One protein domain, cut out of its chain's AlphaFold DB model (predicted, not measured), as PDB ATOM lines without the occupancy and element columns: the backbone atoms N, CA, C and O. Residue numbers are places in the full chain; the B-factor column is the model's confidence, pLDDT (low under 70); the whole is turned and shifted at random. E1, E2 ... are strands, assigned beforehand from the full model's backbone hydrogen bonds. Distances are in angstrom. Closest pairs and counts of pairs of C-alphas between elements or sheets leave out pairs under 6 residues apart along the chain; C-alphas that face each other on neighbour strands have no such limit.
ATOM      1  N   SER A 194      38.419 -67.086   2.805       84.00
ATOM      2  CA  SER A 194      38.430 -65.666   2.529       84.00
ATOM      3  C   SER A 194      39.517 -64.989   3.358       84.00
ATOM      4  O   SER A 194      39.716 -65.298   4.532       84.00
ATOM      5  N   THR A 195      40.221 -64.039   2.761       91.81
ATOM      6  CA  THR A 195      41.350 -63.347   3.394       91.81
ATOM      7  C   THR A 195      41.098 -61.847   3.481       91.81
ATOM      8  O   THR A 195      40.202 -61.308   2.827       91.81
ATOM      9  N   GLY A 196      41.895 -61.168   4.308       92.50
ATOM     10  CA  GLY A 196      41.831 -59.722   4.494       92.50
ATOM     11  C   GLY A 196      41.251 -59.304   5.839       92.50
ATOM     12  O   GLY A 196      40.334 -59.938   6.367       92.50
ATOM     13  N   GLY A 197      41.792 -58.205   6.369       92.69
ATOM     14  CA  GLY A 197      41.411 -57.657   7.668       92.69
ATOM     15  C   GLY A 197      41.802 -58.557   8.843       92.69
ATOM     16  O   GLY A 197      42.504 -59.558   8.699       92.69
ATOM     17  N   THR A 198      41.338 -58.185  10.032       90.88
ATOM     18  CA  THR A 198      41.360 -59.055  11.207       90.88
ATOM     19  C   THR A 198      40.180 -60.015  11.125       90.88
ATOM     20  O   THR A 198      39.033 -59.574  11.033       90.88
ATOM     21  N   ILE A 199      40.466 -61.315  11.168       90.31
ATOM     22  CA  ILE A 199      39.464 -62.374  11.042       90.31
ATOM     23  C   ILE A 199      39.078 -62.859  12.438       90.31
ATOM     24  O   ILE A 199      39.928 -63.305  13.207       90.31
ATOM     25  N   THR A 200      37.792 -62.785  12.759       86.25
ATOM     26  CA  THR A 200      37.216 -63.351  13.984       86.25
ATOM     27  C   THR A 200      35.989 -64.194  13.651       86.25
ATOM     28  O   THR A 200      35.507 -64.204  12.518       86.25
ATOM     29  N   THR A 201      35.485 -64.947  14.626       82.06
ATOM     30  CA  THR A 201      34.247 -65.721  14.478       82.06
ATOM     31  C   THR A 201      33.289 -65.396  15.613       82.06
ATOM     32  O   THR A 201      33.709 -65.156  16.745       82.06
ATOM     33  N   SER A 202      31.995 -65.367  15.305       79.81
ATOM     34  CA  SER A 202      30.921 -65.233  16.290       79.81
ATOM     35  C   SER A 202      29.753 -66.110  15.854       79.81
ATOM     36  O   SER A 202      29.159 -65.886  14.797       79.81
ATOM     37  N   GLY A 203      29.458 -67.156  16.629       83.44
ATOM     38  CA  GLY A 203      28.520 -68.196  16.203       83.44
ATOM     39  C   GLY A 203      28.981 -68.873  14.906       83.44
ATOM     40  O   GLY A 203      30.106 -69.362  14.832       83.44
ATOM     41  N   SER A 204      28.112 -68.888  13.893       77.62
ATOM     42  CA  SER A 204      28.392 -69.421  12.550       77.62
ATOM     43  C   SER A 204      29.032 -68.410  11.594       77.62
ATOM     44  O   SER A 204      29.341 -68.766  10.462       77.62
ATOM     45  N   ASN A 205      29.203 -67.154  12.012       79.81
ATOM     46  CA  ASN A 205      29.662 -66.089  11.127       79.81
ATOM     47  C   ASN A 205      31.178 -65.915  11.235       79.81
ATOM     48  O   ASN A 205      31.717 -65.780  12.339       79.81
ATOM     49  N   THR A 206      31.855 -65.841  10.089       86.12
ATOM     50  CA  THR A 206      33.217 -65.302  10.000       86.12
ATOM     51  C   THR A 206      33.148 -63.802   9.739       86.12
ATOM     52  O   THR A 206      32.459 -63.356   8.825       86.12
ATOM     53  N   ILE A 207      33.865 -63.018  10.539       91.00
ATOM     54  CA  ILE A 207      33.846 -61.558  10.498       91.00
ATOM     55  C   ILE A 207      35.218 -61.068  10.041       91.00
ATOM     56  O   ILE A 207      36.230 -61.360  10.676       91.00
ATOM     57  N   HIS A 208      35.236 -60.286   8.962       94.19
ATOM     58  CA  HIS A 208      36.429 -59.610   8.456       94.19
ATOM     59  C   HIS A 208      36.377 -58.133   8.845       94.19
ATOM     60  O   HIS A 208      35.538 -57.384   8.347       94.19
ATOM     61  N   THR A 209      37.264 -57.707   9.745       96.06
ATOM     62  CA  THR A 209      37.284 -56.332  10.262       96.06
ATOM     63  C   THR A 209      38.454 -55.545   9.691       96.06
ATOM     64  O   THR A 209      39.607 -55.954   9.805       96.06
ATOM     65  N   PHE A 210      38.158 -54.379   9.121       96.44
ATOM     66  CA  PHE A 210      39.150 -53.463   8.568       96.44
ATOM     67  C   PHE A 210      39.154 -52.174   9.389       96.44
ATOM     68  O   PHE A 210      38.232 -51.370   9.296       96.44
ATOM     69  N   THR A 211      40.193 -51.977  10.202       94.25
ATOM     70  CA  THR A 211      40.475 -50.698  10.887       94.25
ATOM     71  C   THR A 211      41.453 -49.821  10.101       94.25
ATOM     72  O   THR A 211      41.580 -48.632  10.376       94.25
ATOM     73  N   SER A 212      42.084 -50.407   9.081       94.56
ATOM     74  CA  SER A 212      42.907 -49.761   8.061       94.56
ATOM     75  C   SER A 212      42.506 -50.297   6.688       94.56
ATOM     76  O   SER A 212      42.002 -51.418   6.578       94.56
ATOM     77  N   SER A 213      42.731 -49.505   5.636       96.19
ATOM     78  CA  SER A 213      42.447 -49.916   4.256       96.19
ATOM     79  C   SER A 213      43.197 -51.193   3.871       96.19
ATOM     80  O   SER A 213      44.330 -51.416   4.296       96.19
ATOM     81  N   GLY A 214      42.575 -52.014   3.031       95.25
ATOM     82  CA  GLY A 214      43.134 -53.281   2.579       95.25
ATOM     83  C   GLY A 214      42.277 -53.934   1.502       95.25
ATOM     84  O   GLY A 214      41.467 -53.280   0.843       95.25
ATOM     85  N   THR A 215      42.454 -55.240   1.341       94.75
ATOM     86  CA  THR A 215      41.708 -56.041   0.370       94.75
ATOM     87  C   THR A 215      41.006 -57.174   1.097       94.75
ATOM     88  O   THR A 215      41.639 -57.876   1.881       94.75
ATOM     89  N   PHE A 216      39.711 -57.339   0.838       93.69
ATOM     90  CA  PHE A 216      38.943 -58.526   1.190       93.69
ATOM     91  C   PHE A 216      38.871 -59.439  -0.031       93.69
ATOM     92  O   PHE A 216      38.459 -58.990  -1.096       93.69
ATOM     93  N   THR A 217      39.241 -60.705   0.115       91.75
ATOM     94  CA  THR A 217      39.178 -61.680  -0.981       91.75
ATOM     95  C   THR A 217      38.316 -62.850  -0.528       91.75
ATOM     96  O   THR A 217      38.800 -63.639   0.281       91.75
ATOM     97  N   PRO A 218      37.060 -62.970  -0.990       88.62
ATOM     98  CA  PRO A 218      36.191 -64.098  -0.681       88.62
ATOM     99  C   PRO A 218      36.756 -65.423  -1.197       88.62
ATOM    100  O   PRO A 218      37.336 -65.487  -2.277       88.62
ATOM    101  N   ALA A 219      36.505 -66.493  -0.450       82.88
ATOM    102  CA  ALA A 219      36.808 -67.871  -0.830       82.88
ATOM    103  C   ALA A 219      36.075 -68.340  -2.096       82.88
ATOM    104  O   ALA A 219      36.587 -69.120  -2.892       82.88
ATOM    105  N   SER A 220      34.819 -67.922  -2.220       79.12
ATOM    106  CA  SER A 220      33.879 -68.344  -3.250       79.12
ATOM    107  C   SER A 220      32.803 -67.273  -3.414       79.12
ATOM    108  O   SER A 220      32.741 -66.310  -2.643       79.12
ATOM    109  N   ALA A 221      31.967 -67.420  -4.440       83.50
ATOM    110  CA  ALA A 221      30.833 -66.530  -4.617       83.50
ATOM    111  C   ALA A 221      29.748 -66.783  -3.564       83.50
ATOM    112  O   ALA A 221      29.464 -67.926  -3.209       83.50
ATOM    113  N   GLY A 222      29.112 -65.716  -3.089       82.56
ATOM    114  CA  GLY A 222      28.087 -65.806  -2.056       82.56
ATOM    115  C   GLY A 222      27.584 -64.443  -1.610       82.56
ATOM    116  O   GLY A 222      27.961 -63.417  -2.169       82.56
ATOM    117  N   ASN A 223      26.731 -64.430  -0.590       85.50
ATOM    118  CA  ASN A 223      26.252 -63.195   0.020       85.50
ATOM    119  C   ASN A 223      27.037 -62.912   1.299       85.50
ATOM    120  O   ASN A 223      27.257 -63.814   2.104       85.50
ATOM    121  N   VAL A 224      27.423 -61.653   1.489       89.12
ATOM    122  CA  VAL A 224      28.030 -61.156   2.725       89.12
ATOM    123  C   VAL A 224      27.171 -60.046   3.305       89.12
ATOM    124  O   VAL A 224      26.687 -59.177   2.575       89.12
ATOM    125  N   ASP A 225      27.011 -60.057   4.621       92.94
ATOM    126  CA  ASP A 225      26.504 -58.904   5.352       92.94
ATOM    127  C   ASP A 225      27.632 -57.891   5.533       92.94
ATOM    128  O   ASP A 225      28.771 -58.256   5.836       92.94
ATOM    129  N   TYR A 226      27.326 -56.609   5.356       93.38
ATOM    130  CA  TYR A 226      28.300 -55.541   5.537       93.38
ATOM    131  C   TYR A 226      27.846 -54.516   6.572       93.38
ATOM    132  O   TYR A 226      26.664 -54.208   6.727       93.38
ATOM    133  N   LEU A 227      28.845 -53.928   7.226       95.44
ATOM    134  CA  LEU A 227      28.759 -52.689   7.982       95.44
ATOM    135  C   LEU A 227      29.916 -51.800   7.527       95.44
ATOM    136  O   LEU A 227      31.072 -52.074   7.837       95.44
ATOM    137  N   VAL A 228      29.611 -50.742   6.778       96.44
ATOM    138  CA  VAL A 228      30.602 -49.757   6.324       96.44
ATOM    139  C   VAL A 228      30.360 -48.455   7.072       96.44
ATOM    140  O   VAL A 228      29.248 -47.929   7.046       96.44
ATOM    141  N   VAL A 229      31.394 -47.932   7.729       97.12
ATOM    142  CA  VAL A 229      31.321 -46.696   8.521       97.12
ATOM    143  C   VAL A 229      32.353 -45.706   7.999       97.12
ATOM    144  O   VAL A 229      33.532 -46.045   7.914       97.12
ATOM    145  N   GLY A 230      31.917 -44.508   7.609       97.50
ATOM    146  CA  GLY A 230      32.797 -43.415   7.188       97.50
ATOM    147  C   GLY A 230      33.641 -42.872   8.346       97.50
ATOM    148  O   GLY A 230      33.324 -43.085   9.515       97.50
ATOM    149  N   GLY A 231      34.701 -42.127   8.039       98.19
ATOM    150  CA  GLY A 231      35.448 -41.403   9.068       98.19
ATOM    151  C   GLY A 231      34.597 -40.291   9.688       98.19
ATOM    152  O   GLY A 231      33.811 -39.659   8.986       98.19
ATOM    153  N   GLY A 232      34.730 -40.032  10.990       98.25
ATOM    154  CA  GLY A 232      34.059 -38.898  11.647       98.25
ATOM    155  C   GLY A 232      34.641 -37.550  11.217       98.25
ATOM    156  O   GLY A 232      35.815 -37.478  10.873       98.25
ATOM    157  N   GLY A 233      33.842 -36.486  11.227       98.06
ATOM    158  CA  GLY A 233      34.311 -35.116  11.007       98.06
ATOM    159  C   GLY A 233      34.939 -34.517  12.265       98.06
ATOM    160  O   GLY A 233      34.618 -34.916  13.384       98.06
ATOM    161  N   GLY A 234      35.831 -33.544  12.095       97.38
ATOM    162  CA  GLY A 234      36.420 -32.811  13.211       97.38
ATOM    163  C   GLY A 234      35.583 -31.597  13.615       97.38
ATOM    164  O   GLY A 234      34.928 -30.963  12.786       97.38
ATOM    165  N   GLY A 235      35.604 -31.261  14.907       94.00
ATOM    166  CA  GLY A 235      34.954 -30.058  15.430       94.00
ATOM    167  C   GLY A 235      35.621 -28.768  14.947       94.00
ATOM    168  O   GLY A 235      36.765 -28.774  14.493       94.00
ATOM    169  N   GLN A 236      34.904 -27.655  15.047       91.25
ATOM    170  CA  GLN A 236      35.425 -26.329  14.716       91.25
ATOM    171  C   GLN A 236      36.163 -25.719  15.916       91.25
ATOM    172  O   GLN A 236      35.838 -26.004  17.069       91.25
ATOM    173  N   THR A 237      37.128 -24.834  15.665       88.12
ATOM    174  CA  THR A 237      37.658 -23.944  16.706       88.12
ATOM    175  C   THR A 237      36.596 -22.939  17.155       88.12
ATOM    176  O   THR A 237      35.861 -22.399  16.330       88.12
ATOM    177  N   GLY A 238      36.552 -22.647  18.454       79.25
ATOM    178  CA  GLY A 238      35.819 -21.488  18.962       79.25
ATOM    179  C   GLY A 238      36.460 -20.167  18.531       79.25
ATOM    180  O   GLY A 238      37.585 -20.151  18.028       79.25
ATOM    181  N   ASP A 239      35.765 -19.057  18.757       75.25
ATOM    182  CA  ASP A 239      36.291 -17.714  18.532       75.25
ATOM    183  C   ASP A 239      36.479 -16.922  19.834       75.25
ATOM    184  O   ASP A 239      35.743 -17.078  20.807       75.25
ATOM    185  N   ASN A 240      37.522 -16.083  19.832       63.66
ATOM    186  CA  ASN A 240      37.823 -14.980  20.756       63.66
ATOM    187  C   ASN A 240      37.354 -15.114  22.225       63.66
ATOM    188  O   ASN A 240      36.929 -14.136  22.831       63.66
ATOM    189  N   GLY A 241      37.495 -16.299  22.830       58.88
ATOM    190  CA  GLY A 241      37.402 -16.506  24.281       58.88
ATOM    191  C   GLY A 241      35.997 -16.644  24.878       58.88
ATOM    192  O   GLY A 241      35.898 -16.773  26.097       58.88
ATOM    193  N   SER A 242      34.922 -16.644  24.081       60.62
ATOM    194  CA  SER A 242      33.545 -16.741  24.619       60.62
ATOM    195  C   SER A 242      32.633 -17.731  23.886       60.62
ATOM    196  O   SER A 242      31.674 -18.210  24.485       60.62
ATOM    197  N   GLY A 243      32.929 -18.089  22.631       66.19
ATOM    198  CA  GLY A 243      32.129 -19.033  21.846       66.19
ATOM    199  C   GLY A 243      32.815 -20.389  21.678       66.19
ATOM    200  O   GLY A 243      33.908 -20.473  21.121       66.19
ATOM    201  N   GLY A 244      32.175 -21.475  22.121       79.75
ATOM    202  CA  GLY A 244      32.603 -22.839  21.785       79.75
ATOM    203  C   GLY A 244      32.332 -23.166  20.309       79.75
ATOM    204  O   GLY A 244      31.297 -22.780  19.775       79.75
ATOM    205  N   GLY A 245      33.239 -23.884  19.640       88.81
ATOM    206  CA  GLY A 245      33.033 -24.342  18.260       88.81
ATOM    207  C   GLY A 245      31.969 -25.441  18.144       88.81
ATOM    208  O   GLY A 245      31.669 -26.129  19.120       88.81
ATOM    209  N   GLY A 246      31.392 -25.614  16.950       92.06
ATOM    210  CA  GLY A 246      30.468 -26.719  16.671       92.06
ATOM    211  C   GLY A 246      31.171 -28.080  16.694       92.06
ATOM    212  O   GLY A 246      32.317 -28.202  16.252       92.06
ATOM    213  N   GLY A 247      30.490 -29.114  17.191       95.06
ATOM    214  CA  GLY A 247      31.004 -30.486  17.202       95.06
ATOM    215  C   GLY A 247      31.089 -31.098  15.799       95.06
ATOM    216  O   GLY A 247      30.295 -30.768  14.926       95.06
ATOM    217  N   GLY A 248      32.035 -32.008  15.565       97.25
ATOM    218  CA  GLY A 248      32.091 -32.777  14.315       97.25
ATOM    219  C   GLY A 248      30.995 -33.846  14.255       97.25
ATOM    220  O   GLY A 248      30.612 -34.402  15.284       97.25
ATOM    221  N   GLY A 249      30.470 -34.121  13.062       97.81
ATOM    222  CA  GLY A 249      29.486 -35.177  12.828       97.81
ATOM    223  C   GLY A 249      30.135 -36.560  12.776       97.81
ATOM    224  O   GLY A 249      31.267 -36.711  12.314       97.81
ATOM    225  N   ALA A 250      29.415 -37.596  13.206       97.75
ATOM    226  CA  ALA A 250      29.861 -38.970  13.004       97.75
ATOM    227  C   ALA A 250      29.961 -39.313  11.506       97.75
ATOM    228  O   ALA A 250      29.288 -38.720  10.656       97.75
ATOM    229  N   GLY A 251      30.778 -40.313  11.174       97.50
ATOM    230  CA  GLY A 251      30.736 -40.918   9.849       97.50
ATOM    231  C   GLY A 251      29.357 -41.504   9.555       97.50
ATOM    232  O   GLY A 251      28.633 -41.913  10.463       97.50
ATOM    233  N   GLY A 252      28.987 -41.535   8.282       96.06
ATOM    234  CA  GLY A 252      27.805 -42.253   7.833       96.06
ATOM    235  C   GLY A 252      27.981 -43.753   8.037       96.06
ATOM    236  O   GLY A 252      29.099 -44.263   7.991       96.06
ATOM    237  N   MET A 253      26.876 -44.460   8.240       94.25
ATOM    238  CA  MET A 253      26.836 -45.912   8.363       94.25
ATOM    239  C   MET A 253      25.993 -46.504   7.240       94.25
ATOM    240  O   MET A 253      24.897 -46.028   6.958       94.25
ATOM    241  N   ARG A 254      26.467 -47.586   6.625       94.19
ATOM    242  CA  ARG A 254      25.661 -48.408   5.721       94.19
ATOM    243  C   ARG A 254      25.701 -49.859   6.149       94.19
ATOM    244  O   ARG A 254      26.779 -50.410   6.353       94.19
ATOM    245  N   THR A 255      24.526 -50.468   6.203       93.75
ATOM    246  CA  THR A 255      24.343 -51.907   6.392       93.75
ATOM    247  C   THR A 255      23.547 -52.510   5.248       93.75
ATOM    248  O   THR A 255      22.916 -51.793   4.463       93.75
ATOM    249  N   GLY A 256      23.621 -53.828   5.126       92.06
ATOM    250  CA  GLY A 256      22.885 -54.597   4.135       92.06
ATOM    251  C   GLY A 256      23.654 -55.837   3.711       92.06
ATOM    252  O   GLY A 256      24.664 -56.192   4.314       92.06
ATOM    253  N   THR A 257      23.171 -56.455   2.643       89.81
ATOM    254  CA  THR A 257      23.762 -57.638   2.017       89.81
ATOM    255  C   THR A 257      24.385 -57.262   0.678       89.81
ATOM    256  O   THR A 257      23.767 -56.532  -0.102       89.81
ATOM    257  N   ALA A 258      25.563 -57.796   0.368       87.25
ATOM    258  CA  ALA A 258      26.192 -57.691  -0.944       87.25
ATOM    259  C   ALA A 258      26.531 -59.083  -1.483       87.25
ATOM    260  O   ALA A 258      26.997 -59.944  -0.739       87.25
ATOM    261  N   THR A 259      26.320 -59.303  -2.778       86.38
ATOM    262  CA  THR A 259      26.802 -60.515  -3.448       86.38
ATOM    263  C   THR A 259      28.250 -60.310  -3.865       86.38
ATOM    264  O   THR A 259      28.587 -59.316  -4.512       86.38
ATOM    265  N   VAL A 260      29.104 -61.255  -3.494       86.38
ATOM    266  CA  VAL A 260      30.529 -61.258  -3.806       86.38
ATOM    267  C   VAL A 260      30.900 -62.471  -4.649       86.38
ATOM    268  O   VAL A 260      30.187 -63.472  -4.654       86.38
ATOM    269  N   VAL A 261      32.016 -62.376  -5.363       84.50
ATOM    270  CA  VAL A 261      32.667 -63.477  -6.091       84.50
ATOM    271  C   VAL A 261      34.089 -63.672  -5.563       84.50
ATOM    272  O   VAL A 261      34.571 -62.832  -4.806       84.50
ATOM    273  N   ALA A 262      34.767 -64.756  -5.945       84.62
ATOM    274  CA  ALA A 262      36.152 -65.039  -5.546       84.62
ATOM    275  C   ALA A 262      37.171 -64.109  -6.245       84.62
ATOM    276  O   ALA A 262      38.038 -64.547  -6.996       84.62
ATOM    277  N   GLU A 263      37.034 -62.804  -6.020       86.31
ATOM    278  CA  GLU A 263      37.900 -61.740  -6.522       86.31
ATOM    279  C   GLU A 263      38.301 -60.789  -5.389       86.31
ATOM    280  O   GLU A 263      37.692 -60.770  -4.324       86.31
ATOM    281  N   GLY A 264      39.322 -59.961  -5.615       89.38
ATOM    282  CA  GLY A 264      39.745 -58.958  -4.641       89.38
ATOM    283  C   GLY A 264      38.800 -57.754  -4.584       89.38
ATOM    284  O   GLY A 264      38.633 -57.033  -5.567       89.38
ATOM    285  N   TYR A 265      38.250 -57.476  -3.407       92.62
ATOM    286  CA  TYR A 265      37.469 -56.281  -3.100       92.62
ATOM    287  C   TYR A 265      38.339 -55.290  -2.332       92.62
ATOM    288  O   TYR A 265      38.842 -55.584  -1.249       92.62
ATOM    289  N   THR A 266      38.498 -54.083  -2.867       94.44
ATOM    290  CA  THR A 266      39.154 -52.988  -2.155       94.44
ATOM    291  C   THR A 266      38.262 -52.508  -1.015       94.44
ATOM    292  O   THR A 266      37.126 -52.076  -1.235       94.44
ATOM    293  N   VAL A 267      38.813 -52.529   0.194       96.31
ATOM    294  CA  VAL A 267      38.229 -51.930   1.391       96.31
ATOM    295  C   VAL A 267      39.018 -50.668   1.715       96.31
ATOM    296  O   VAL A 267      40.184 -50.720   2.096       96.31
ATOM    297  N   THR A 268      38.389 -49.512   1.551       96.50
ATOM    298  CA  THR A 268      38.931 -48.222   1.974       96.50
ATOM    299  C   THR A 268      38.308 -47.836   3.304       96.50
ATOM    300  O   THR A 268      37.089 -47.691   3.393       96.50
ATOM    301  N   VAL A 269      39.149 -47.636   4.317       97.19
ATOM    302  CA  VAL A 269      38.739 -47.082   5.609       97.19
ATOM    303  C   VAL A 269      38.988 -45.579   5.580       97.19
ATOM    304  O   VAL A 269      40.122 -45.128   5.415       97.19
ATOM    305  N   GLY A 270      37.916 -44.802   5.700       97.50
ATOM    306  CA  GLY A 270      37.969 -43.350   5.729       97.50
ATOM    307  C   GLY A 270      38.617 -42.840   7.014       97.50
ATOM    308  O   GLY A 270      38.197 -43.190   8.116       97.50
ATOM    309  N   ALA A 271      39.624 -41.981   6.878       97.88
ATOM    310  CA  ALA A 271      40.226 -41.289   8.009       97.88
ATOM    311  C   ALA A 271      39.243 -40.300   8.660       97.88
ATOM    312  O   ALA A 271      38.375 -39.725   7.992       97.88
ATOM    313  N   GLY A 272      39.422 -40.069   9.961       97.94
ATOM    314  CA  GLY A 272      38.754 -38.975  10.660       97.94
ATOM    315  C   GLY A 272      39.223 -37.604  10.161       97.94
ATOM    316  O   GLY A 272      40.350 -37.449   9.690       97.94
ATOM    317  N   GLY A 273      38.348 -36.613  10.266       97.75
ATOM    318  CA  GLY A 273      38.639 -35.221   9.959       97.75
ATOM    319  C   GLY A 273      39.433 -34.555  11.081       97.75
ATOM    320  O   GLY A 273      39.162 -34.758  12.265       97.75
ATOM    321  N   GLY A 274      40.408 -33.731  10.702       95.88
ATOM    322  CA  GLY A 274      41.043 -32.782  11.617       95.88
ATOM    323  C   GLY A 274      40.117 -31.610  11.962       95.88
ATOM    324  O   GLY A 274      38.976 -31.542  11.508       95.88
ATOM    325  N   THR A 275      40.616 -30.654  12.744       94.19
ATOM    326  CA  THR A 275      39.870 -29.445  13.120       94.19
ATOM    327  C   THR A 275      39.253 -28.757  11.904       94.19
ATOM    328  O   THR A 275      39.965 -28.420  10.962       94.19
ATOM    329  N   ASN A 276      37.940 -28.529  11.945       92.69
ATOM    330  CA  ASN A 276      37.147 -27.916  10.877       92.69
ATOM    331  C   ASN A 276      37.171 -28.668   9.529       92.69
ATOM    332  O   ASN A 276      36.869 -28.086   8.493       92.69
ATOM    333  N   GLN A 277      37.514 -29.959   9.524       97.62
ATOM    334  CA  GLN A 277      37.569 -30.787   8.320       97.62
ATOM    335  C   GLN A 277      36.541 -31.915   8.395       97.62
ATOM    336  O   GLN A 277      36.313 -32.508   9.453       97.62
ATOM    337  N   ALA A 278      35.920 -32.228   7.259       98.06
ATOM    338  CA  ALA A 278      35.061 -33.397   7.142       98.06
ATOM    339  C   ALA A 278      35.889 -34.691   7.235       98.06
ATOM    340  O   ALA A 278      37.078 -34.719   6.907       98.06
ATOM    341  N   GLY A 279      35.245 -35.767   7.675       98.31
ATOM    342  CA  GLY A 279      35.805 -37.108   7.603       98.31
ATOM    343  C   GLY A 279      35.863 -37.607   6.161       98.31
ATOM    344  O   GLY A 279      35.151 -37.123   5.281       98.31
ATOM    345  N   SER A 280      36.705 -38.604   5.913       98.38
ATOM    346  CA  SER A 280      36.787 -39.255   4.604       98.38
ATOM    347  C   SER A 280      35.763 -40.381   4.468       98.38
ATOM    348  O   SER A 280      35.366 -41.012   5.449       98.38
ATOM    349  N   ASN A 281      35.356 -40.665   3.232       98.00
ATOM    350  CA  ASN A 281      34.444 -41.767   2.938       98.00
ATOM    351  C   ASN A 281      35.124 -43.121   3.173       98.00
ATOM    352  O   ASN A 281      36.301 -43.294   2.854       98.00
ATOM    353  N   SER A 282      34.344 -44.094   3.636       97.94
ATOM    354  CA  SER A 282      34.724 -45.506   3.601       97.94
ATOM    355  C   SER A 282      34.037 -46.185   2.427       97.94
ATOM    356  O   SER A 282      32.877 -45.898   2.117       97.94
ATOM    357  N   VAL A 283      34.754 -47.074   1.747       95.81
ATOM    358  CA  VAL A 283      34.284 -47.701   0.510       95.81
ATOM    359  C   VAL A 283      34.586 -49.187   0.536       95.81
ATOM    360  O   VAL A 283      35.723 -49.585   0.765       95.81
ATOM    361  N   PHE A 284      33.582 -49.998   0.236       94.38
ATOM    362  CA  PHE A 284      33.739 -51.406  -0.092       94.38
ATOM    363  C   PHE A 284      33.361 -51.596  -1.559       94.38
ATOM    364  O   PHE A 284      32.223 -51.318  -1.941       94.38
ATOM    365  N   LYS A 285      34.327 -51.983  -2.399       91.94
ATOM    366  CA  LYS A 285      34.111 -52.130  -3.844       91.94
ATOM    367  C   LYS A 285      34.950 -53.246  -4.448       91.94
ATOM    368  O   LYS A 285      36.105 -53.420  -4.072       91.94
ATOM    369  N   ASN A 286      34.421 -53.904  -5.472       87.25
ATOM    370  CA  ASN A 286      35.256 -54.621  -6.429       87.25
ATOM    371  C   ASN A 286      35.650 -53.641  -7.555       87.25
ATOM    372  O   ASN A 286      34.761 -53.034  -8.155       87.25
ATOM    373  N   PRO A 287      36.948 -53.438  -7.845       79.75
ATOM    374  CA  PRO A 287      37.390 -52.536  -8.910       79.75
ATOM    375  C   PRO A 287      36.913 -52.950 -10.314       79.75
ATOM    376  O   PRO A 287      36.813 -52.090 -11.185       79.75
ATOM    377  N   ASN A 288      36.576 -54.225 -10.520       79.69
ATOM    378  CA  ASN A 288      36.119 -54.785 -11.791       79.69
ATOM    379  C   ASN A 288      34.591 -54.716 -11.974       79.69
ATOM    380  O   ASN A 288      34.105 -54.905 -13.087       79.69
ATOM    381  N   PHE A 289      33.819 -54.423 -10.917       75.38
ATOM    382  CA  PHE A 289      32.352 -54.381 -10.967       75.38
ATOM    383  C   PHE A 289      31.799 -53.043 -10.466       75.38
ATOM    384  O   PHE A 289      31.804 -52.749  -9.273       75.38
ATOM    385  N   ILE A 290      31.207 -52.263 -11.376       68.62
ATOM    386  CA  ILE A 290      30.611 -50.946 -11.072       68.62
ATOM    387  C   ILE A 290      29.397 -51.062 -10.128       68.62
ATOM    388  O   ILE A 290      29.137 -50.159  -9.337       68.62
ATOM    389  N   ALA A 291      28.663 -52.179 -10.177       59.88
ATOM    390  CA  ALA A 291      27.428 -52.367  -9.414       59.88
ATOM    391  C   ALA A 291      27.638 -52.706  -7.922       59.88
ATOM    392  O   ALA A 291      26.701 -52.584  -7.140       59.88
ATOM    393  N   SER A 292      28.845 -53.113  -7.505       62.09
ATOM    394  CA  SER A 292      29.122 -53.616  -6.144       62.09
ATOM    395  C   SER A 292      29.806 -52.576  -5.242       62.09
ATOM    396  O   SER A 292      30.704 -52.912  -4.468       62.09
ATOM    397  N   VAL A 293      29.428 -51.300  -5.354       80.88
ATOM    398  CA  VAL A 293      30.017 -50.221  -4.545       80.88
ATOM    399  C   VAL A 293      29.110 -49.886  -3.366       80.88
ATOM    400  O   VAL A 293      28.019 -49.344  -3.533       80.88
ATOM    401  N   VAL A 294      29.601 -50.131  -2.153       93.00
ATOM    402  CA  VAL A 294      29.025 -49.584  -0.923       93.00
ATOM    403  C   VAL A 294      29.911 -48.435  -0.463       93.00
ATOM    404  O   VAL A 294      31.076 -48.630  -0.125       93.00
ATOM    405  N   THR A 295      29.365 -47.222  -0.438       95.00
ATOM    406  CA  THR A 295      30.062 -46.033   0.072       95.00
ATOM    407  C   THR A 295      29.340 -45.489   1.288       95.00
ATOM    408  O   THR A 295      28.163 -45.137   1.189       95.00
ATOM    409  N   ALA A 296      30.058 -45.397   2.404       96.88
ATOM    410  CA  ALA A 296      29.635 -44.659   3.580       96.88
ATOM    411  C   ALA A 296      30.329 -43.292   3.597       96.88
ATOM    412  O   ALA A 296      31.561 -43.209   3.574       96.88
ATOM    413  N   THR A 297      29.541 -42.221   3.597       97.88
ATOM    414  CA  THR A 297      30.039 -40.845   3.530       97.88
ATOM    415  C   THR A 297      30.728 -40.466   4.842       97.88
ATOM    416  O   THR A 297      30.235 -40.799   5.917       97.88
ATOM    417  N   GLY A 298      31.854 -39.756   4.785       98.31
ATOM    418  CA  GLY A 298      32.508 -39.215   5.977       98.31
ATOM    419  C   GLY A 298      31.657 -38.155   6.686       98.31
ATOM    420  O   GLY A 298      30.777 -37.541   6.086       98.31
ATOM    421  N   GLY A 299      31.873 -37.962   7.983       98.44
ATOM    422  CA  GLY A 299      31.111 -37.031   8.811       98.44
ATOM    423  C   GLY A 299      31.402 -35.569   8.487       98.44
ATOM    424  O   GLY A 299      32.513 -35.218   8.092       98.44
ATOM    425  N   GLY A 300      30.406 -34.707   8.665       98.31
ATOM    426  CA  GLY A 300      30.542 -33.273   8.439       98.31
ATOM    427  C   GLY A 300      31.418 -32.599   9.494       98.31
ATOM    428  O   GLY A 300      31.410 -32.987  10.663       98.31
ATOM    429  N   SER A 301      32.177 -31.581   9.096       97.62
ATOM    430  CA  SER A 301      32.941 -30.755  10.033       97.62
ATOM    431  C   SER A 301      32.025 -29.942  10.951       97.62
ATOM    432  O   SER A 301      30.900 -29.600  10.580       97.62
ATOM    433  N   GLY A 302      32.522 -29.564  12.129       94.44
ATOM    434  CA  GLY A 302      31.900 -28.501  12.920       94.44
ATOM    435  C   GLY A 302      31.760 -27.209  12.108       94.44
ATOM    436  O   GLY A 302      32.478 -27.007  11.130       94.44
ATOM    437  N   GLY A 303      30.820 -26.346  12.490       91.94
ATOM    438  CA  GLY A 303      30.503 -25.149  11.707       91.94
ATOM    439  C   GLY A 303      29.570 -25.443  10.541       91.94
ATOM    440  O   GLY A 303      29.751 -24.915   9.447       91.94
ATOM    441  N   SER A 304      28.574 -26.298  10.781       94.50
ATOM    442  CA  SER A 304      27.527 -26.625   9.804       94.50
ATOM    443  C   SER A 304      27.989 -27.469   8.606       94.50
ATOM    444  O   SER A 304      27.354 -27.448   7.551       94.50
ATOM    445  N   GLY A 305      29.070 -28.240   8.742       97.25
ATOM    446  CA  GLY A 305      29.535 -29.142   7.691       97.25
ATOM    447  C   GLY A 305      28.545 -30.278   7.422       97.25
ATOM    448  O   GLY A 305      28.075 -30.943   8.345       97.25
ATOM    449  N   ASN A 306      28.240 -30.531   6.150       97.94
ATOM    450  CA  ASN A 306      27.419 -31.671   5.730       97.94
ATOM    451  C   ASN A 306      28.265 -32.949   5.649       97.94
ATOM    452  O   ASN A 306      29.458 -32.883   5.356       97.94
ATOM    453  N   GLY A 307      27.646 -34.111   5.846       97.81
ATOM    454  CA  GLY A 307      28.344 -35.389   5.714       97.81
ATOM    455  C   GLY A 307      27.424 -36.593   5.845       97.81
ATOM    456  O   GLY A 307      26.208 -36.483   5.694       97.81
ATOM    457  N   GLY A 308      28.004 -37.758   6.132       97.62
ATOM    458  CA  GLY A 308      27.257 -38.953   6.518       97.62
ATOM    459  C   GLY A 308      26.335 -38.648   7.697       97.62
ATOM    460  O   GLY A 308      25.122 -38.782   7.564       97.62
ATOM    461  N   SER A 309      26.897 -38.095   8.773       98.19
ATOM    462  CA  SER A 309      26.156 -37.272   9.736       98.19
ATOM    463  C   SER A 309      26.632 -35.820   9.657       98.19
ATOM    464  O   SER A 309      27.806 -35.564   9.380       98.19
ATOM    465  N   GLY A 310      25.735 -34.866   9.891       97.94
ATOM    466  CA  GLY A 310      26.060 -33.441   9.839       97.94
ATOM    467  C   GLY A 310      26.812 -32.958  11.081       97.94
ATOM    468  O   GLY A 310      26.568 -33.434  12.189       97.94
ATOM    469  N   GLY A 311      27.725 -32.005  10.919       97.31
ATOM    470  CA  GLY A 311      28.407 -31.355  12.036       97.31
ATOM    471  C   GLY A 311      27.534 -30.310  12.725       97.31
ATOM    472  O   GLY A 311      26.574 -29.791  12.162       97.31
ATOM    473  N   GLY A 312      27.852 -29.998  13.973       95.62
ATOM    474  CA  GLY A 312      27.149 -29.008  14.772       95.62
ATOM    475  C   GLY A 312      27.329 -27.588  14.245       95.62
ATOM    476  O   GLY A 312      28.381 -27.224  13.711       95.62
ATOM    477  N   GLY A 313      26.286 -26.782  14.398       92.44
ATOM    478  CA  GLY A 313      26.284 -25.377  14.028       92.44
ATOM    479  C   GLY A 313      27.160 -24.543  14.956       92.44
ATOM    480  O   GLY A 313      27.379 -24.885  16.119       92.44
ATOM    481  N   PHE A 314      27.663 -23.433  14.432       87.75
ATOM    482  CA  PHE A 314      28.454 -22.472  15.187       87.75
ATOM    483  C   PHE A 314      27.660 -21.195  15.421       87.75
ATOM    484  O   PHE A 314      27.015 -20.695  14.495       87.75
ATOM    485  N   ARG A 315      27.712 -20.664  16.651       84.38
ATOM    486  CA  ARG A 315      26.843 -19.561  17.090       84.38
ATOM    487  C   ARG A 315      25.384 -19.878  16.723       84.38
ATOM    488  O   ARG A 315      24.985 -21.031  16.770       84.38
ATOM    489  N   THR A 316      24.592 -18.910  16.271       83.94
ATOM    490  CA  THR A 316      23.192 -19.123  15.861       83.94
ATOM    491  C   THR A 316      23.033 -19.914  14.553       83.94
ATOM    492  O   THR A 316      21.930 -19.993  14.010       83.94
ATOM    493  N   GLY A 317      24.117 -20.476  14.012       87.75
ATOM    494  CA  GLY A 317      24.102 -21.301  12.815       87.75
ATOM    495  C   GLY A 317      23.380 -22.630  13.033       87.75
ATOM    496  O   GLY A 317      23.503 -23.279  14.076       87.75
ATOM    497  N   ALA A 318      22.647 -23.059  12.005       92.69
ATOM    498  CA  ALA A 318      22.054 -24.388  11.963       92.69
ATOM    499  C   ALA A 318      23.138 -25.473  11.906       92.69
ATOM    500  O   ALA A 318      24.230 -25.237  11.394       92.69
ATOM    501  N   GLY A 319      22.842 -26.671  12.402       94.69
ATOM    502  CA  GLY A 319      23.707 -27.821  12.161       94.69
ATOM    503  C   GLY A 319      23.742 -28.201  10.682       94.69
ATOM    504  O   GLY A 319      22.807 -27.932   9.927       94.69
ATOM    505  N   GLY A 320      24.835 -28.832  10.268       97.38
ATOM    506  CA  GLY A 320      24.962 -29.433   8.953       97.38
ATOM    507  C   GLY A 320      23.987 -30.593   8.786       97.38
ATOM    508  O   GLY A 320      23.499 -31.185   9.752       97.38
ATOM    509  N   THR A 321      23.705 -30.937   7.539       97.75
ATOM    510  CA  THR A 321      22.795 -32.029   7.192       97.75
ATOM    511  C   THR A 321      23.519 -33.374   7.145       97.75
ATOM    512  O   THR A 321      24.679 -33.467   6.732       97.75
ATOM    513  N   GLY A 322      22.830 -34.419   7.604       97.31
ATOM    514  CA  GLY A 322      23.236 -35.808   7.427       97.31
ATOM    515  C   GLY A 322      22.767 -36.355   6.079       97.31
ATOM    516  O   GLY A 322      21.782 -35.894   5.502       97.31
ATOM    517  N   THR A 323      23.466 -37.367   5.576       96.44
ATOM    518  CA  THR A 323      23.076 -38.070   4.354       96.44
ATOM    519  C   THR A 323      21.944 -39.041   4.681       96.44
ATOM    520  O   THR A 323      22.088 -39.892   5.563       96.44
ATOM    521  N   ALA A 324      20.830 -38.951   3.948       93.75
ATOM    522  CA  ALA A 324      19.665 -39.809   4.155       93.75
ATOM    523  C   ALA A 324      20.050 -41.300   4.150       93.75
ATOM    524  O   ALA A 324      20.731 -41.783   3.243       93.75
ATOM    525  N   GLY A 325      19.620 -42.020   5.188       91.75
ATOM    526  CA  GLY A 325      19.923 -43.441   5.369       91.75
ATOM    527  C   GLY A 325      21.343 -43.757   5.852       91.75
ATOM    528  O   GLY A 325      21.682 -44.933   5.913       91.75
ATOM    529  N   GLN A 326      22.165 -42.753   6.188       94.31
ATOM    530  CA  GLN A 326      23.511 -42.967   6.738       94.31
ATOM    531  C   GLN A 326      23.762 -42.285   8.084       94.31
ATOM    532  O   GLN A 326      24.612 -42.748   8.844       94.31
ATOM    533  N   GLY A 327      23.053 -41.198   8.381       95.62
ATOM    534  CA  GLY A 327      23.208 -40.461   9.628       95.62
ATOM    535  C   GLY A 327      22.211 -39.318   9.751       95.62
ATOM    536  O   GLY A 327      21.369 -39.108   8.875       95.62
ATOM    537  N   ASN A 328      22.304 -38.587  10.858       96.94
ATOM    538  CA  ASN A 328      21.389 -37.497  11.189       96.94
ATOM    539  C   ASN A 328      22.065 -36.124  11.084       96.94
ATOM    540  O   ASN A 328      23.290 -36.003  11.014       96.94
ATOM    541  N   ASN A 329      21.245 -35.074  11.084       97.75
ATOM    542  CA  ASN A 329      21.705 -33.686  11.079       97.75
ATOM    543  C   ASN A 329      22.421 -33.327  12.390       97.75
ATOM    544  O   ASN A 329      22.126 -33.887  13.447       97.75
ATOM    545  N   GLY A 330      23.332 -32.360  12.326       96.69
ATOM    546  CA  GLY A 330      23.904 -31.728  13.509       96.69
ATOM    547  C   GLY A 330      22.902 -30.821  14.222       96.69
ATOM    548  O   GLY A 330      21.876 -30.430  13.662       96.69
ATOM    549  N   GLY A 331      23.225 -30.467  15.460       94.44
ATOM    550  CA  GLY A 331      22.458 -29.528  16.266       94.44
ATOM    551  C   GLY A 331      22.776 -28.078  15.919       94.44
ATOM    552  O   GLY A 331      23.878 -27.755  15.475       94.44
ATOM    553  N   THR A 332      21.816 -27.188  16.139       91.94
ATOM    554  CA  THR A 332      21.997 -25.739  16.027       91.94
ATOM    555  C   THR A 332      22.876 -25.228  17.169       91.94
ATOM    556  O   THR A 332      22.716 -25.656  18.314       91.94
ATOM    557  N   GLY A 333      23.798 -24.309  16.892       87.06
ATOM    558  CA  GLY A 333      24.547 -23.653  17.965       87.06
ATOM    559  C   GLY A 333      23.710 -22.603  18.706       87.06
ATOM    560  O   GLY A 333      22.553 -22.342  18.358       87.06
ATOM    561  N   GLY A 334      24.290 -22.026  19.760       78.44
ATOM    562  CA  GLY A 334      23.625 -21.052  20.626       78.44
ATOM    563  C   GLY A 334      23.972 -19.604  20.274       78.44
ATOM    564  O   GLY A 334      24.778 -19.336  19.391       78.44
ATOM    565  N   GLY A 335      23.369 -18.634  20.971       67.38
ATOM    566  CA  GLY A 335      23.745 -17.211  20.856       67.38
ATOM    567  C   GLY A 335      25.242 -16.938  21.102       67.38
ATOM    568  O   GLY A 335      25.980 -17.829  21.492       67.38
ATOM    569  N   ALA A 336      25.701 -15.698  20.913       60.62
ATOM    570  CA  ALA A 336      27.133 -15.348  20.859       60.62
ATOM    571  C   ALA A 336      27.998 -15.742  22.084       60.62
ATOM    572  O   ALA A 336      29.213 -15.847  21.939       60.62
ATOM    573  N   ALA A 337      27.396 -15.977  23.256       61.31
ATOM    574  CA  ALA A 337      28.072 -16.454  24.473       61.31
ATOM    575  C   ALA A 337      27.863 -17.958  24.758       61.31
ATOM    576  O   ALA A 337      28.387 -18.496  25.730       61.31
ATOM    577  N   ASN A 338      27.068 -18.639  23.934       64.81
ATOM    578  CA  ASN A 338      26.698 -20.036  24.088       64.81
ATOM    579  C   ASN A 338      27.448 -20.868  23.036       64.81
ATOM    580  O   ASN A 338      27.602 -20.450  21.892       64.81
ATOM    581  N   GLY A 339      27.955 -22.036  23.436       78.56
ATOM    582  CA  GLY A 339      28.775 -22.895  22.576       78.56
ATOM    583  C   GLY A 339      28.088 -23.370  21.286       78.56
ATOM    584  O   GLY A 339      26.905 -23.124  21.036       78.56
ATOM    585  N   GLY A 340      28.849 -24.070  20.449       87.62
ATOM    586  CA  GLY A 340      28.351 -24.686  19.226       87.62
ATOM    587  C   GLY A 340      27.485 -25.919  19.487       87.62
ATOM    588  O   GLY A 340      27.577 -26.564  20.532       87.62
ATOM    589  N   GLY A 341      26.640 -26.246  18.509       91.44
ATOM    590  CA  GLY A 341      25.794 -27.435  18.521       91.44
ATOM    591  C   GLY A 341      26.610 -28.726  18.516       91.44
ATOM    592  O   GLY A 341      27.762 -28.756  18.073       91.44
ATOM    593  N   GLY A 342      26.003 -29.815  18.980       94.12
ATOM    594  CA  GLY A 342      26.568 -31.156  18.845       94.12
ATOM    595  C   GLY A 342      26.519 -31.643  17.395       94.12
ATOM    596  O   GLY A 342      25.626 -31.271  16.637       94.12
ATOM    597  N   GLY A 343      27.462 -32.498  16.998       96.06
ATOM    598  CA  GLY A 343      27.363 -33.222  15.728       96.06
ATOM    599  C   GLY A 343      26.261 -34.283  15.763       96.06
ATOM    600  O   GLY A 343      25.904 -34.787  16.828       96.06
ATOM    601  N   GLY A 344      25.717 -34.616  14.596       96.50
ATOM    602  CA  GLY A 344      24.763 -35.708  14.434       96.50
ATOM    603  C   GLY A 344      25.435 -37.074  14.558       96.50
ATOM    604  O   GLY A 344      26.607 -37.242  14.206       96.50
ATOM    605  N   GLY A 345      24.676 -38.055  15.046       94.06
ATOM    606  CA  GLY A 345      25.069 -39.462  15.077       94.06
ATOM    607  C   GLY A 345      24.221 -40.321  14.138       94.06
ATOM    608  O   GLY A 345      23.334 -39.830  13.440       94.06
ATOM    609  N   ALA A 346      24.441 -41.637  14.172       87.38
ATOM    610  CA  ALA A 346      23.640 -42.594  13.404       87.38
ATOM    611  C   ALA A 346      22.196 -42.740  13.931       87.38
ATOM    612  O   ALA A 346      21.283 -42.998  13.154       87.38
ATOM    613  N   SER A 347      21.969 -42.540  15.236       87.19
ATOM    614  CA  SER A 347      20.673 -42.780  15.896       87.19
ATOM    615  C   SER A 347      19.921 -41.523  16.338       87.19
ATOM    616  O   SER A 347      18.746 -41.616  16.680       87.19
ATOM    617  N   ALA A 348      20.572 -40.360  16.354       91.38
ATOM    618  CA  ALA A 348      19.957 -39.112  16.785       91.38
ATOM    619  C   ALA A 348      20.602 -37.896  16.117       91.38
ATOM    620  O   ALA A 348      21.791 -37.907  15.773       91.38
ATOM    621  N   VAL A 349      19.804 -36.838  15.976       94.12
ATOM    622  CA  VAL A 349      20.290 -35.498  15.629       94.12
ATOM    623  C   VAL A 349      21.217 -34.959  16.716       94.12
ATOM    624  O   VAL A 349      21.108 -35.335  17.885       94.12
ATOM    625  N   GLY A 350      22.127 -34.070  16.328       92.75
ATOM    626  CA  GLY A 350      23.017 -33.409  17.272       92.75
ATOM    627  C   GLY A 350      22.257 -32.496  18.233       92.75
ATOM    628  O   GLY A 350      21.246 -31.892  17.876       92.75
ATOM    629  N   SER A 351      22.751 -32.383  19.465       90.62
ATOM    630  CA  SER A 351      22.127 -31.531  20.477       90.62
ATOM    631  C   SER A 351      22.209 -30.059  20.084       90.62
ATOM    632  O   SER A 351      23.294 -29.535  19.822       90.62
ATOM    633  N   ASN A 352      21.064 -29.385  20.091       88.06
ATOM    634  CA  ASN A 352      21.006 -27.935  19.962       88.06
ATOM    635  C   ASN A 352      21.533 -27.274  21.239       88.06
ATOM    636  O   ASN A 352      21.351 -27.796  22.341       88.06
ATOM    637  N   VAL A 353      22.109 -26.084  21.110       73.44
ATOM    638  CA  VAL A 353      22.442 -25.245  22.264       73.44
ATOM    639  C   VAL A 353      21.269 -24.310  22.551       73.44
ATOM    640  O   VAL A 353      21.123 -23.248  21.950       73.44
ATOM    641  N   GLY A 354      20.400 -24.742  23.468       61.06
ATOM    642  CA  GLY A 354      19.233 -24.001  23.947       61.06
ATOM    643  C   GLY A 354      18.575 -24.698  25.144       61.06
ATOM    644  O   GLY A 354      18.446 -25.920  25.159       61.06
TER     645      GLY A 354
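Overview. This is residues 194 to 354 of the 423 residues of an uncharacterized protein of Candidatus Kaiserbacteria bacterium RIFCSPHIGHO2_02_FULL_49_16 (UniProt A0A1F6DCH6). Little regular structure is present: the body is elongated, with eight strands toward one end and long unnamed loops running back and forth toward the other. The 161 printed residues have no named helix; strands E1 to E8 hold 40, class all strand, in antiparallel sheets E1-E2, E4-E5 and E3-E6-E7-E8. It is only just compact, close to loose: radius of gyration of the C-alphas 18.0 A, spans 59 by 31 by 22 A.

Arrangement. E1, residues 198 to 202, and E2, 205 to 209, form a hairpin, N 200 and O 207 3.0 A apart. E3, 214 to 216, is antiparallel to E6, 265 to 268, N 216 and O 265 2.9 A apart. E4, 222 to 229, and E5, 253 to 260, form a hairpin, N 224 and O 258 2.8 A apart. E6, E7, 282 to 285, and E8, 294 to 296, form a meander, each the antiparallel neighbour of the one before; N 268 to O 283 is 2.8 A, N 284 to O 294 2.9 A.

Along the chain. E1 begins at C-alpha 198 (41.360, -59.055, 11.207); E8 ends at C-alpha 296 (29.635, -44.659, 3.580). E4 measures 22.1 A.

Size, cuts and confidence. The printed part has no cut. Links E4 to E5 and E6 to E7 are long. pLDDT is under 70 at 12 residues, among them 335 to 338.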